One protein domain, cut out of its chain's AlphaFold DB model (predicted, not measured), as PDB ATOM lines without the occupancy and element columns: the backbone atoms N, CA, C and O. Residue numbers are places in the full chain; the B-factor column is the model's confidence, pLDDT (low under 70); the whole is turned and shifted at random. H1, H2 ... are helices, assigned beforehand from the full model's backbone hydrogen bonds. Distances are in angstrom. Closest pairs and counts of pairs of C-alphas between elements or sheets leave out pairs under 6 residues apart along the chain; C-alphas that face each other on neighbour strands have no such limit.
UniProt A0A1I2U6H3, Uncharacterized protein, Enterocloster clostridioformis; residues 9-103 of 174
ATOM      1  N   GLU A   9       5.421   0.952  16.671       77.06
ATOM      2  CA  GLU A   9       4.119   0.757  16.028       77.06
ATOM      3  C   GLU A   9       3.108   1.823  16.487       77.06
ATOM      4  O   GLU A   9       2.474   2.480  15.662       77.06
ATOM      5  N   GLU A  10       3.056   2.098  17.795       74.25
ATOM      6  CA  GLU A  10       2.251   3.181  18.378       74.25
ATOM      7  C   GLU A  10       2.754   4.564  17.950       74.25
ATOM      8  O   GLU A  10       1.956   5.438  17.606       74.25
ATOM      9  N   ALA A  11       4.078   4.753  17.904       75.00
ATOM     10  CA  ALA A  11       4.693   5.992  17.432       75.00
ATOM     11  C   ALA A  11       4.334   6.290  15.968       75.00
ATOM     12  O   ALA A  11       4.079   7.440  15.612       75.00
ATOM     13  N   GLY A  12       4.296   5.251  15.123       77.50
ATOM     14  CA  GLY A  12       3.867   5.342  13.730       77.50
ATOM     15  C   GLY A  12       2.384   5.682  13.593       77.50
ATOM     16  O   GLY A  12       2.041   6.558  12.803       77.50
ATOM     17  N   ALA A  13       1.523   5.058  14.403       82.31
ATOM     18  CA  ALA A  13       0.073   5.251  14.357       82.31
ATOM     19  C   ALA A  13      -0.367   6.694  14.655       82.31
ATOM     20  O   ALA A  13      -1.358   7.164  14.097       82.31
ATOM     21  N   ILE A  14       0.368   7.411  15.511       81.75
ATOM     22  CA  ILE A  14       0.035   8.795  15.875       81.75
ATOM     23  C   ILE A  14       0.887   9.847  15.150       81.75
ATOM     24  O   ILE A  14       0.628  11.041  15.297       81.75
ATOM     25  N   ARG A  15       1.904   9.433  14.380       77.69
ATOM     26  CA  ARG A  15       2.882  10.332  13.741       77.69
ATOM     27  C   ARG A  15       2.221  11.412  12.892       77.69
ATOM     28  O   ARG A  15       2.626  12.568  12.967       77.69
ATOM     29  N   ASP A  16       1.192  11.044  12.137       82.81
ATOM     30  CA  ASP A  16       0.467  11.965  11.257       82.81
ATOM     31  C   ASP A  16      -0.438  12.940  12.033       82.81
ATOM     32  O   ASP A  16      -0.841  13.976  11.506       82.81
ATOM     33  N   PHE A  17      -0.713  12.646  13.308       83.81
ATOM     34  CA  PHE A  17      -1.487  13.492  14.215       83.81
ATOM     35  C   PHE A  17      -0.604  14.379  15.102       83.81
ATOM     36  O   PHE A  17      -1.124  15.281  15.759       83.81
ATOM     37  N   ILE A  18       0.717  14.150  15.130       80.94
ATOM     38  CA  ILE A  18       1.670  14.966  15.889       80.94
ATOM     39  C   ILE A  18       2.342  15.970  14.946       80.94
ATOM     40  O   ILE A  18       3.288  15.628  14.232       80.94
ATOM     41  N   PRO A  19       1.916  17.241  14.955       79.94
ATOM     42  CA  PRO A  19       2.586  18.275  14.182       79.94
ATOM     43  C   PRO A  19       4.014  18.521  14.692       79.94
ATOM     44  O   PRO A  19       4.252  18.737  15.882       79.94
ATOM     45  N   ASN A  20       4.979  18.538  13.769       80.25
ATOM     46  CA  ASN A  20       6.377  18.846  14.066       80.25
ATOM     47  C   ASN A  20       6.613  20.366  14.085       80.25
ATOM     48  O   ASN A  20       7.113  20.950  13.120       80.25
ATOM     49  N   TYR A  21       6.205  21.024  15.171       84.69
ATOM     50  CA  TYR A  21       6.402  22.462  15.331       84.69
ATOM     51  C   TYR A  21       7.844  22.808  15.707       84.69
ATOM     52  O   TYR A  21       8.449  22.202  16.592       84.69
ATOM     53  N   LYS A  22       8.377  23.870  15.094       86.94
ATOM     54  CA  LYS A  22       9.632  24.483  15.533       86.94
ATOM     55  C   LYS A  22       9.434  25.116  16.912       86.94
ATOM     56  O   LYS A  22       8.676  26.075  17.048       86.94
ATOM     57  N   ILE A  23      10.164  24.628  17.912       87.12
ATOM     58  CA  ILE A  23      10.204  25.230  19.248       87.12
ATOM     59  C   ILE A  23      11.297  26.300  19.270       87.12
ATOM     60  O   ILE A  23      12.456  26.013  18.973       87.12
ATOM     61  N   ASN A  24      10.931  27.530  19.635       84.94
ATOM     62  CA  ASN A  24      11.887  28.600  19.912       84.94
ATOM     63  C   ASN A  24      11.860  28.880  21.414       84.94
ATOM     64  O   ASN A  24      10.805  29.187  21.967       84.94
ATOM     65  N   LEU A  25      13.013  28.756  22.067       89.06
ATOM     66  CA  LEU A  25      13.155  29.077  23.481       89.06
ATOM     67  C   LEU A  25      13.537  30.545  23.621       89.06
ATOM     68  O   LEU A  25      14.440  31.027  22.939       89.06
ATOM     69  N   VAL A  26      12.831  31.242  24.503       87.69
ATOM     70  CA  VAL A  26      13.031  32.664  24.763       87.69
ATOM     71  C   VAL A  26      13.247  32.854  26.255       87.69
ATOM     72  O   VAL A  26      12.510  32.302  27.069       87.69
ATOM     73  N   THR A  27      14.247  33.659  26.604       90.19
ATOM     74  CA  THR A  27      14.524  34.066  27.981       90.19
ATOM     75  C   THR A  27      14.259  35.564  28.104       90.19
ATOM     76  O   THR A  27      15.099  36.354  27.675       90.19
ATOM     77  N   PRO A  28      13.110  35.985  28.662       90.50
ATOM     78  CA  PRO A  28      12.727  37.393  28.693       90.50
ATOM     79  C   PRO A  28      13.786  38.327  29.294       90.50
ATOM     80  O   PRO A  28      14.005  39.426  28.794       90.50
ATOM     81  N   GLN A  29      14.497  37.883  30.332       88.00
ATOM     82  CA  GLN A  29      15.509  38.685  31.022       88.00
ATOM     83  C   GLN A  29      16.694  39.074  30.129       88.00
ATOM     84  O   GLN A  29      17.287  40.127  30.341       88.00
ATOM     85  N   SER A  30      17.044  38.248  29.138       90.00
ATOM     86  CA  SER A  30      18.174  38.502  28.236       90.00
ATOM     87  C   SER A  30      17.769  39.204  26.940       90.00
ATOM     88  O   SER A  30      18.623  39.454  26.095       90.00
ATOM     89  N   MET A  31      16.479  39.480  26.736       91.44
ATOM     90  CA  MET A  31      16.016  40.161  25.528       91.44
ATOM     91  C   MET A  31      16.231  41.664  25.641       91.44
ATOM     92  O   MET A  31      15.877  42.266  26.653       91.44
ATOM     93  N   GLU A  32      16.741  42.288  24.583       88.94
ATOM     94  CA  GLU A  32      16.934  43.741  24.527       88.94
ATOM     95  C   GLU A  32      15.592  44.472  24.419       88.94
ATOM     96  O   GLU A  32      15.264  45.285  25.287       88.94
ATOM     97  N   ASP A  33      14.782  44.106  23.424       91.00
ATOM     98  CA  ASP A  33      13.514  44.759  23.114       91.00
ATOM     99  C   ASP A  33      12.322  43.801  23.242       91.00
ATOM    100  O   ASP A  33      12.279  42.735  22.627       91.00
ATOM    101  N   MET A  34      11.335  44.213  24.039       92.50
ATOM    102  CA  MET A  34      10.074  43.491  24.224       92.50
ATOM    103  C   MET A  34       9.003  43.891  23.211       92.50
ATOM    104  O   MET A  34       8.034  43.153  23.048       92.50
ATOM    105  N   SER A  35       9.173  45.007  22.496       91.12
ATOM    106  CA  SER A  35       8.218  45.494  21.490       91.12
ATOM    107  C   SER A  35       8.082  44.570  20.271       91.12
ATOM    108  O   SER A  35       7.137  44.675  19.487       91.12
ATOM    109  N   VAL A  36       9.001  43.607  20.135       93.38
ATOM    110  CA  VAL A  36       8.918  42.508  19.164       93.38
ATOM    111  C   VAL A  36       7.670  41.646  19.368       93.38
ATOM    112  O   VAL A  36       7.135  41.100  18.401       93.38
ATOM    113  N   PHE A  37       7.173  41.546  20.603       93.06
ATOM    114  CA  PHE A  37       5.887  40.931  20.898       93.06
ATOM    115  C   PHE A  37       4.787  41.974  20.710       93.06
ATOM    116  O   PHE A  37       4.868  43.071  21.242       93.06
ATOM    117  N   ARG A  38       3.747  41.625  19.949       92.12
ATOM    118  CA  ARG A  38       2.626  42.530  19.626       92.12
ATOM    119  C   ARG A  38       1.312  42.123  20.298       92.12
ATOM    120  O   ARG A  38       0.237  42.506  19.851       92.12
ATOM    121  N   THR A  39       1.402  41.277  21.318       92.38
ATOM    122  CA  THR A  39       0.274  40.731  22.086       92.38
ATOM    123  C   THR A  39       0.549  40.909  23.578       92.38
ATOM    124  O   THR A  39       1.605  41.425  23.943       92.38
ATOM    125  N   CYS A  40      -0.336  40.397  24.438       92.00
ATOM    126  CA  CYS A  40      -0.150  40.334  25.892       92.00
ATOM    127  C   CYS A  40       1.204  39.754  26.341       92.00
ATOM    128  O   CYS A  40       1.677  40.062  27.436       92.00
ATOM    129  N   LEU A  41       1.863  38.947  25.497       93.94
ATOM    130  CA  LEU A  41       3.210  38.441  25.760       93.94
ATOM    131  C   LEU A  41       4.226  39.566  25.949       93.94
ATOM    132  O   LEU A  41       5.145  39.396  26.744       93.94
ATOM    133  N   GLN A  42       4.052  40.713  25.289       95.31
ATOM    134  CA  GLN A  42       4.897  41.883  25.516       95.31
ATOM    135  C   GLN A  42       4.845  42.300  26.982       95.31
ATOM    136  O   GLN A  42       5.888  42.478  27.610       95.31
ATOM    137  N   GLN A  43       3.640  42.425  27.537       94.69
ATOM    138  CA  GLN A  43       3.427  42.843  28.917       94.69
ATOM    139  C   GLN A  43       3.907  41.777  29.894       94.69
ATOM    140  O   GLN A  43       4.658  42.078  30.822       94.69
ATOM    141  N   ILE A  44       3.548  40.518  29.644       93.94
ATOM    142  CA  ILE A  44       3.932  39.389  30.490       93.94
ATOM    143  C   ILE A  44       5.458  39.237  30.544       93.94
ATOM    144  O   ILE A  44       6.040  39.161  31.626       93.94
ATOM    145  N   PHE A  45       6.135  39.240  29.397       95.31
ATOM    146  CA  PHE A  45       7.589  39.096  29.348       95.31
ATOM    147  C   PHE A  45       8.327  40.337  29.837       95.31
ATOM    148  O   PHE A  45       9.380  40.188  30.454       95.31
ATOM    149  N   SER A  46       7.774  41.538  29.661       95.44
ATOM    150  CA  SER A  46       8.339  42.745  30.273       95.44
ATOM    151  C   SER A  46       8.276  42.683  31.800       95.44
ATOM    152  O   SER A  46       9.280  42.944  32.461       95.44
ATOM    153  N   MET A  47       7.145  42.251  32.373       93.12
ATOM    154  CA  MET A  47       7.020  42.027  33.819       93.12
ATOM    155  C   MET A  47       8.052  41.010  34.321       93.12
ATOM    156  O   MET A  47       8.718  41.252  35.321       93.12
ATOM    157  N   VAL A  48       8.235  39.897  33.601       93.62
ATOM    158  CA  VAL A  48       9.234  38.865  33.930       93.62
ATOM    159  C   VAL A  48      10.669  39.386  33.791       93.62
ATOM    160  O   VAL A  48      11.516  39.059  34.620       93.62
ATOM    161  N   LYS A  49      10.956  40.213  32.779       94.38
ATOM    162  CA  LYS A  49      12.272  40.837  32.577       94.38
ATOM    163  C   LYS A  49      12.649  41.745  33.743       94.38
ATOM    164  O   LYS A  49      13.776  41.667  34.224       94.38
ATOM    165  N   TYR A  50      11.718  42.574  34.205       93.25
ATOM    166  CA  TYR A  50      11.986  43.546  35.265       93.25
ATOM    167  C   TYR A  50      11.749  43.008  36.682       93.25
ATOM    168  O   TYR A  50      12.051  43.714  37.636       93.25
ATOM    169  N   ASN A  51      11.269  41.770  36.859       89.50
ATOM    170  CA  ASN A  51      10.839  41.257  38.170       89.50
ATOM    171  C   ASN A  51      11.919  41.259  39.272       89.50
ATOM    172  O   ASN A  51      11.587  41.223  40.456       89.50
ATOM    173  N   SER A  52      13.197  41.302  38.891       88.25
ATOM    174  CA  SER A  52      14.341  41.307  39.806       88.25
ATOM    175  C   SER A  52      14.716  42.707  40.299       88.25
ATOM    176  O   SER A  52      15.331  42.832  41.359       88.25
ATOM    177  N   ASP A  53      14.308  43.759  39.582       91.62
ATOM    178  CA  ASP A  53      14.563  45.155  39.930       91.62
ATOM    179  C   ASP A  53      13.242  45.859  40.244       91.62
ATOM    180  O   ASP A  53      12.433  46.165  39.368       91.62
ATOM    181  N   LYS A  54      13.030  46.151  41.530       87.00
ATOM    182  CA  LYS A  54      11.796  46.776  42.020       87.00
ATOM    183  C   LYS A  54      11.523  48.135  41.375       87.00
ATOM    184  O   LYS A  54      10.363  48.477  41.167       87.00
ATOM    185  N   THR A  55      12.565  48.913  41.091       89.38
ATOM    186  CA  THR A  55      12.430  50.259  40.535       89.38
ATOM    187  C   THR A  55      12.035  50.187  39.069       89.38
ATOM    188  O   THR A  55      11.081  50.853  38.669       89.38
ATOM    189  N   LEU A  56      12.714  49.345  38.287       92.69
ATOM    190  CA  LEU A  56      12.378  49.142  36.876       92.69
ATOM    191  C   LEU A  56      11.000  48.499  36.710       92.69
ATOM    192  O   LEU A  56      10.217  48.950  35.876       92.69
ATOM    193  N   LEU A  57      10.672  47.502  37.537       91.12
ATOM    194  CA  LEU A  57       9.356  46.868  37.533       91.12
ATOM    195  C   LEU A  57       8.256  47.891  37.807       91.12
ATOM    196  O   LEU A  57       7.257  47.937  37.095       91.12
ATOM    197  N   TYR A  58       8.448  48.731  38.824       87.50
ATOM    198  CA  TYR A  58       7.468  49.749  39.172       87.50
ATOM    199  C   TYR A  58       7.300  50.793  38.067       87.50
ATOM    200  O   TYR A  58       6.170  51.133  37.710       87.50
ATOM    201  N   GLN A  59       8.407  51.275  37.499       93.38
ATOM    202  CA  GLN A  59       8.364  52.223  36.390       93.38
ATOM    203  C   GLN A  59       7.589  51.634  35.207       93.38
ATOM    204  O   GLN A  59       6.680  52.278  34.686       93.38
ATOM    205  N   TYR A  60       7.878  50.380  34.856       93.69
ATOM    206  CA  TYR A  60       7.184  49.672  33.792       93.69
ATOM    207  C   TYR A  60       5.675  49.561  34.052       93.69
ATOM    208  O   TYR A  60       4.874  49.895  33.177       93.69
ATOM    209  N   VAL A  61       5.279  49.140  35.258       91.44
ATOM    210  CA  VAL A  61       3.866  49.009  35.655       91.44
ATOM    211  C   VAL A  61       3.140  50.345  35.554       91.44
ATOM    212  O   VAL A  61       2.023  50.409  35.045       91.44
ATOM    213  N   LYS A  62       3.786  51.425  35.998       90.69
ATOM    214  CA  LYS A  62       3.224  52.773  35.941       90.69
ATOM    215  C   LYS A  62       3.025  53.251  34.502       90.69
ATOM    216  O   LYS A  62       1.980  53.813  34.192       90.69
ATOM    217  N   GLU A  63       4.012  53.033  33.638       93.56
ATOM    218  CA  GLU A  63       3.964  53.437  32.228       93.56
ATOM    219  C   GLU A  63       2.976  52.602  31.403       93.56
ATOM    220  O   GLU A  63       2.397  53.106  30.446       93.56
ATOM    221  N   ASN A  64       2.744  51.343  31.786       93.00
ATOM    222  CA  ASN A  64       1.936  50.384  31.025       93.00
ATOM    223  C   ASN A  64       0.625  50.021  31.736       93.00
ATOM    224  O   ASN A  64       0.057  48.956  31.491       93.00
ATOM    225  N   ARG A  65       0.134  50.903  32.615       89.75
ATOM    226  CA  ARG A  65      -1.010  50.642  33.500       89.75
ATOM    227  C   ARG A  65      -2.271  50.220  32.747       89.75
ATOM    228  O   ARG A  65      -2.948  49.290  33.163       89.75
ATOM    229  N   GLU A  66      -2.568  50.878  31.627       89.56
ATOM    230  CA  GLU A  66      -3.736  50.564  30.795       89.56
ATOM    231  C   GLU A  66      -3.612  49.177  30.151       89.56
ATOM    232  O   GLU A  66      -4.507  48.346  30.292       89.56
ATOM    233  N   ALA A  67      -2.466  48.887  29.528       90.50
ATOM    234  CA  ALA A  67      -2.211  47.594  28.899       90.50
ATOM    235  C   ALA A  67      -2.244  46.444  29.922       90.50
ATOM    236  O   ALA A  67      -2.834  45.399  29.658       90.50
ATOM    237  N   LEU A  68      -1.677  46.651  31.114       90.00
ATOM    238  CA  LEU A  68      -1.719  45.680  32.209       90.00
ATOM    239  C   LEU A  68      -3.126  45.519  32.800       90.00
ATOM    240  O   LEU A  68      -3.522  44.405  33.131       90.00
ATOM    241  N   GLY A  69      -3.890  46.607  32.906       85.50
ATOM    242  CA  GLY A  69      -5.281  46.587  33.365       85.50
ATOM    243  C   GLY A  69      -6.241  45.914  32.378       85.50
ATOM    244  O   GLY A  69      -7.288  45.423  32.787       85.50
ATOM    245  N   SER A  70      -5.877  45.854  31.095       87.06
ATOM    246  CA  SER A  70      -6.663  45.187  30.048       87.06
ATOM    247  C   SER A  70      -6.423  43.678  29.915       87.06
ATOM    248  O   SER A  70      -7.073  43.041  29.087       87.06
ATOM    249  N   LEU A  71      -5.511  43.093  30.704       87.88
ATOM    250  CA  LEU A  71      -5.221  41.659  30.636       87.88
ATOM    251  C   LEU A  71      -6.457  40.828  31.007       87.88
ATOM    252  O   LEU A  71      -7.104  41.037  32.032       87.88
ATOM    253  N   THR A  72      -6.757  39.833  30.177       88.31
ATOM    254  CA  THR A  72      -7.807  38.844  30.435       88.31
ATOM    255  C   THR A  72      -7.421  37.918  31.589       88.31
ATOM    256  O   THR A  72      -6.248  37.780  31.941       88.31
ATOM    257  N   GLY A  73      -8.394  37.195  32.152       83.19
ATOM    258  CA  GLY A  73      -8.132  36.248  33.244       83.19
ATOM    259  C   GLY A  73      -7.071  35.190  32.904       83.19
ATOM    260  O   GLY A  73      -6.222  34.879  33.734       83.19
ATOM    261  N   ASN A  74      -7.052  34.685  31.664       87.06
ATOM    262  CA  ASN A  74      -6.046  33.708  31.230       87.06
ATOM    263  C   ASN A  74      -4.642  34.318  31.133       87.06
ATOM    264  O   ASN A  74      -3.664  33.684  31.524       87.06
ATOM    265  N   GLU A  75      -4.538  35.549  30.639       90.06
ATOM    266  CA  GLU A  75      -3.262  36.259  30.525       90.06
ATOM    267  C   GLU A  75      -2.715  36.630  31.902       90.06
ATOM    268  O   GLU A  75      -1.517  36.498  32.155       90.06
ATOM    269  N   LEU A  76      -3.602  37.003  32.825       85.25
ATOM    270  CA  LEU A  76      -3.257  37.223  34.219       85.25
ATOM    271  C   LEU A  76      -2.756  35.939  34.893       85.25
ATOM    272  O   LEU A  76      -1.744  35.961  35.594       85.25
ATOM    273  N   ASN A  77      -3.417  34.805  34.654       86.12
ATOM    274  CA  ASN A  77      -2.971  33.511  35.171       86.12
ATOM    275  C   ASN A  77      -1.583  33.139  34.631       86.12
ATOM    276  O   ASN A  77      -0.723  32.695  35.394       86.12
ATOM    277  N   ALA A  78      -1.338  33.372  33.337       89.56
ATOM    278  CA  ALA A  78      -0.029  33.163  32.723       89.56
ATOM    279  C   ALA A  78       1.045  34.081  33.334       89.56
ATOM    280  O   ALA A  78       2.140  33.615  33.650       89.56
ATOM    281  N   LEU A  79       0.722  35.357  33.564       90.06
ATOM    282  CA  LEU A  79       1.599  36.304  34.254       90.06
ATOM    283  C   LEU A  79       1.980  35.802  35.652       90.06
ATOM    284  O   LEU A  79       3.164  35.725  35.975       90.06
ATOM    285  N   LEU A  80       0.993  35.429  36.472       85.94
ATOM    286  CA  LEU A  80       1.224  34.941  37.835       85.94
ATOM    287  C   LEU A  80       2.068  33.662  37.848       85.94
ATOM    288  O   LEU A  80       2.987  33.538  38.660       85.94
ATOM    289  N   ALA A  81       1.799  32.735  36.927       87.69
ATOM    290  CA  ALA A  81       2.570  31.504  36.795       87.69
ATOM    291  C   ALA A  81       4.047  31.787  36.465       87.69
ATOM    292  O   ALA A  81       4.937  31.197  37.080       87.69
ATOM    293  N   LEU A  82       4.314  32.713  35.538       89.19
ATOM    294  CA  LEU A  82       5.673  33.058  35.106       89.19
ATOM    295  C   LEU A  82       6.443  33.915  36.117       89.19
ATOM    296  O   LEU A  82       7.671  33.863  36.146       89.19
ATOM    297  N   LEU A  83       5.745  34.663  36.971       86.50
ATOM    298  CA  LEU A  83       6.359  35.367  38.100       86.50
ATOM    299  C   LEU A  83       6.684  34.441  39.286       86.50
ATOM    300  O   LEU A  83       7.307  34.891  40.243       86.50
ATOM    301  N   GLY A  84       6.306  33.158  39.228       82.81
ATOM    302  CA  GLY A  84       6.550  32.194  40.306       82.81
ATOM    303  C   GLY A  84       5.527  32.258  41.446       82.81
ATOM    304  O   GLY A  84       5.715  31.623  42.481       82.81
ATOM    305  N   GLU A  85       4.407  32.957  41.256       77.62
ATOM    306  CA  GLU A  85       3.356  33.177  42.260       77.62
ATOM    307  C   GLU A  85       2.321  32.033  42.291       77.62
ATOM    308  O   GLU A  85       1.116  32.244  42.436       77.62
ATOM    309  N   GLN A  86       2.782  30.786  42.163       74.12
ATOM    310  CA  GLN A  86       1.937  29.588  42.008       74.12
ATOM    311  C   GLN A  86       0.961  29.396  43.177       74.12
ATOM    312  O   GLN A  86      -0.212  29.110  42.966       74.12
ATOM    313  N   LYS A  87       1.409  29.637  44.416       75.56
ATOM    314  CA  LYS A  87       0.548  29.551  45.612       75.56
ATOM    315  C   LYS A  87      -0.577  30.586  45.595       75.56
ATOM    316  O   LYS A  87      -1.690  30.297  46.026       75.56
ATOM    317  N   ARG A  88      -0.283  31.793  45.104       69.62
ATOM    318  CA  ARG A  88      -1.260  32.878  44.980       69.62
ATOM    319  C   ARG A  88      -2.255  32.573  43.866       69.62
ATOM    320  O   ARG A  88      -3.453  32.728  44.071       69.62
ATOM    321  N   LEU A  89      -1.764  32.068  42.735       68.00
ATOM    322  CA  LEU A  89      -2.585  31.581  41.629       68.00
ATOM    323  C   LEU A  89      -3.541  30.469  42.090       68.00
ATOM    324  O   LEU A  89      -4.742  30.570  41.861       68.00
ATOM    325  N   GLU A  90      -3.052  29.461  42.818       70.44
ATOM    326  CA  GLU A  90      -3.891  28.393  43.378       70.44
ATOM    327  C   GLU A  90      -4.970  28.916  44.333       70.44
ATOM    328  O   GLU A  90      -6.102  28.435  44.301       70.44
ATOM    329  N   ALA A  91      -4.640  29.886  45.190       73.44
ATOM    330  CA  ALA A  91      -5.606  30.485  46.106       73.44
ATOM    331  C   ALA A  91      -6.716  31.231  45.347       73.44
ATOM    332  O   ALA A  91      -7.889  31.086  45.683       73.44
ATOM    333  N   ILE A  92      -6.363  31.975  44.294       65.31
ATOM    334  CA  ILE A  92      -7.328  32.662  43.425       65.31
ATOM    335  C   ILE A  92      -8.223  31.641  42.709       65.31
ATOM    336  O   ILE A  92      -9.444  31.771  42.746       65.31
ATOM    337  N   MET A  93      -7.633  30.589  42.131       65.38
ATOM    338  CA  MET A  93      -8.366  29.532  41.418       65.38
ATOM    339  C   MET A  93      -9.306  28.723  42.326       65.38
ATOM    340  O   MET A  93     -10.323  28.227  41.854       65.38
ATOM    341  N   LYS A  94      -8.983  28.578  43.621       65.00
ATOM    342  CA  LYS A  94      -9.835  27.889  44.611       65.00
ATOM    343  C   LYS A  94     -10.965  28.769  45.152       65.00
ATOM    344  O   LYS A  94     -12.011  28.234  45.510       65.00
ATOM    345  N   ASN A  95     -10.754  30.085  45.232       57.81
ATOM    346  CA  ASN A  95     -11.667  31.010  45.909       57.81
ATOM    347  C   ASN A  95     -12.607  31.779  44.962       57.81
ATOM    348  O   ASN A  95     -13.628  32.278  45.428       57.81
ATOM    349  N   HIS A  96     -12.318  31.857  43.656       53.69
ATOM    350  CA  HIS A  96     -13.190  32.516  42.679       53.69
ATOM    351  C   HIS A  96     -13.817  31.517  41.698       53.69
ATOM    352  O   HIS A  96     -13.159  31.016  40.790       53.69
ATOM    353  N   GLY A  97     -15.134  31.319  41.807       47.38
ATOM    354  CA  GLY A  97     -15.956  31.176  40.605       47.38
ATOM    355  C   GLY A  97     -15.984  32.535  39.908       47.38
ATOM    356  O   GLY A  97     -16.257  33.528  40.575       47.38
ATOM    357  N   GLU A  98     -15.622  32.578  38.624       48.25
ATOM    358  CA  GLU A  98     -15.616  33.735  37.710       48.25
ATOM    359  C   GLU A  98     -16.312  35.006  38.241       48.25
ATOM    360  O   GLU A  98     -17.481  35.230  37.937       48.25
ATOM    361  N   LYS A  99     -15.635  35.828  39.055       46.22
ATOM    362  CA  LYS A  99     -16.033  37.210  39.392       46.22
ATOM    363  C   LYS A  99     -15.037  37.814  40.369       46.22
ATOM    364  O   LYS A  99     -15.144  37.638  41.575       46.22
ATOM    365  N   GLU A 100     -14.030  38.448  39.789       49.84
ATOM    366  CA  GLU A 100     -13.489  39.775  40.108       49.84
ATOM    367  C   GLU A 100     -12.103  39.829  39.465       49.84
ATOM    368  O   GLU A 100     -11.204  39.065  39.808       49.84
ATOM    369  N   GLY A 101     -11.959  40.667  38.435       56.09
ATOM    370  CA  GLY A 101     -10.678  40.859  37.769       56.09
ATOM    371  C   GLY A 101      -9.666  41.382  38.782       56.09
ATOM    372  O   GLY A 101      -9.850  42.462  39.339       56.09
ATOM    373  N   MET A 102      -8.614  40.611  39.048       60.84
ATOM    374  CA  MET A 102      -7.509  41.081  39.875       60.84
ATOM    375  C   MET A 102      -6.734  42.137  39.075       60.84
ATOM    376  O   MET A 102      -6.017  41.822  38.129       60.84
ATOM    377  N   ASP A 103      -6.899  43.401  39.463       73.69
ATOM    378  CA  ASP A 103      -6.134  44.523  38.921       73.69
ATOM    379  C   ASP A 103      -4.699  44.459  39.466       73.69
ATOM    380  O   ASP A 103      -4.422  44.778  40.627       73.69
TER     381      ASP A 103
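Overview. This is residues 9 to 103 of the 174 residues of an uncharacterized protein of Enterocloster clostridioformis (UniProt A0A1I2U6H3). A small helical body has a long thin arm that sticks out from it, residues 9 to 25, with the short helix H1 at the arm's far end. In the body two helical hairpins, H2 with H3 and H5 with H6, are joined side by side through H2 and H5, so that H3, H2, H5 and H6 make a curved row, with short H4 on the way from one hairpin to the other. The printed part has 95 residues with six named helices, H1 to H6 in order along the chain, and no named strand; the class is all helix. The whole is loose, with a radius of gyration of the C-alphas of 17.2 A, and spans 55 by 38 by 22 A, the arm making the length.

Along the chain. H1 is residues 9 to 15, 9.9 A long from first to last C-alpha, and begins at C-alpha 9 at (4.119, 0.757, 16.028). Residues 16 to 40 hold no named element. H2, residues 41 to 50, is 13.9 A long and begins at C-alpha 41 at (3.210, 38.441, 25.760). H3, residues 54 to 63, is 14.2 A long. H4, residues 65 to 69, is 5.9 A long. H5, residues 73 to 82, is 14.3 A long. H6, residues 86 to 95, is 14.2 A long and ends at C-alpha 95 at (-11.667, 31.010, 45.909).

Arrangement. H1 is apart from H2, H3, H4, H5 and H6. H2 and H3 touch and form a helical hairpin, with a shallow tilt of 30 degrees, opposite ways; their closest C-alphas, those of Tyr 50 and Leu 57, are 4.8 A apart. H4 is close to H2 but not clearly touching, the closest C-alphas being those of Gln 43 and Leu 68 at 6.7 A. H4 is also close to H3 but not clearly touching, with the C-alphas of Val 61 and Leu 68 closest at 7.4 A. H2 and H5 touch at a shallow tilt of 32 degrees, the same way; the closest C-alphas are those of Ile 44 and Leu 79, 5.4 A apart. H5 and H6 touch and form a second helical hairpin, with a shallow tilt of 30 degrees, opposite ways; the C-alphas of Leu 80 and Leu 89 are closest, at 6.3 A. The helix packing is mostly aligned, meaning that touching helices stand at shallow tilts. H3 is apart from H5 and H6, and H2 is apart from H6. In H1, H2, H3, H4, H5 and H6 every O i to N i+4 pair is within hydrogen-bond range.

Size, cuts and confidence. The two C-alphas farthest apart, those of Glu 9 and Thr 55, are 55.9 A apart. Without residues 9 to 25, which stand free, the body of 78 residues spans 38 by 23 by 23 A. The link from H1 to H2 is long, with 25 residues; the other four links are tight. The printed part has no cut. Its mean pLDDT is 83.3, and residues 88 to 89 and 92 to 102 are under 70.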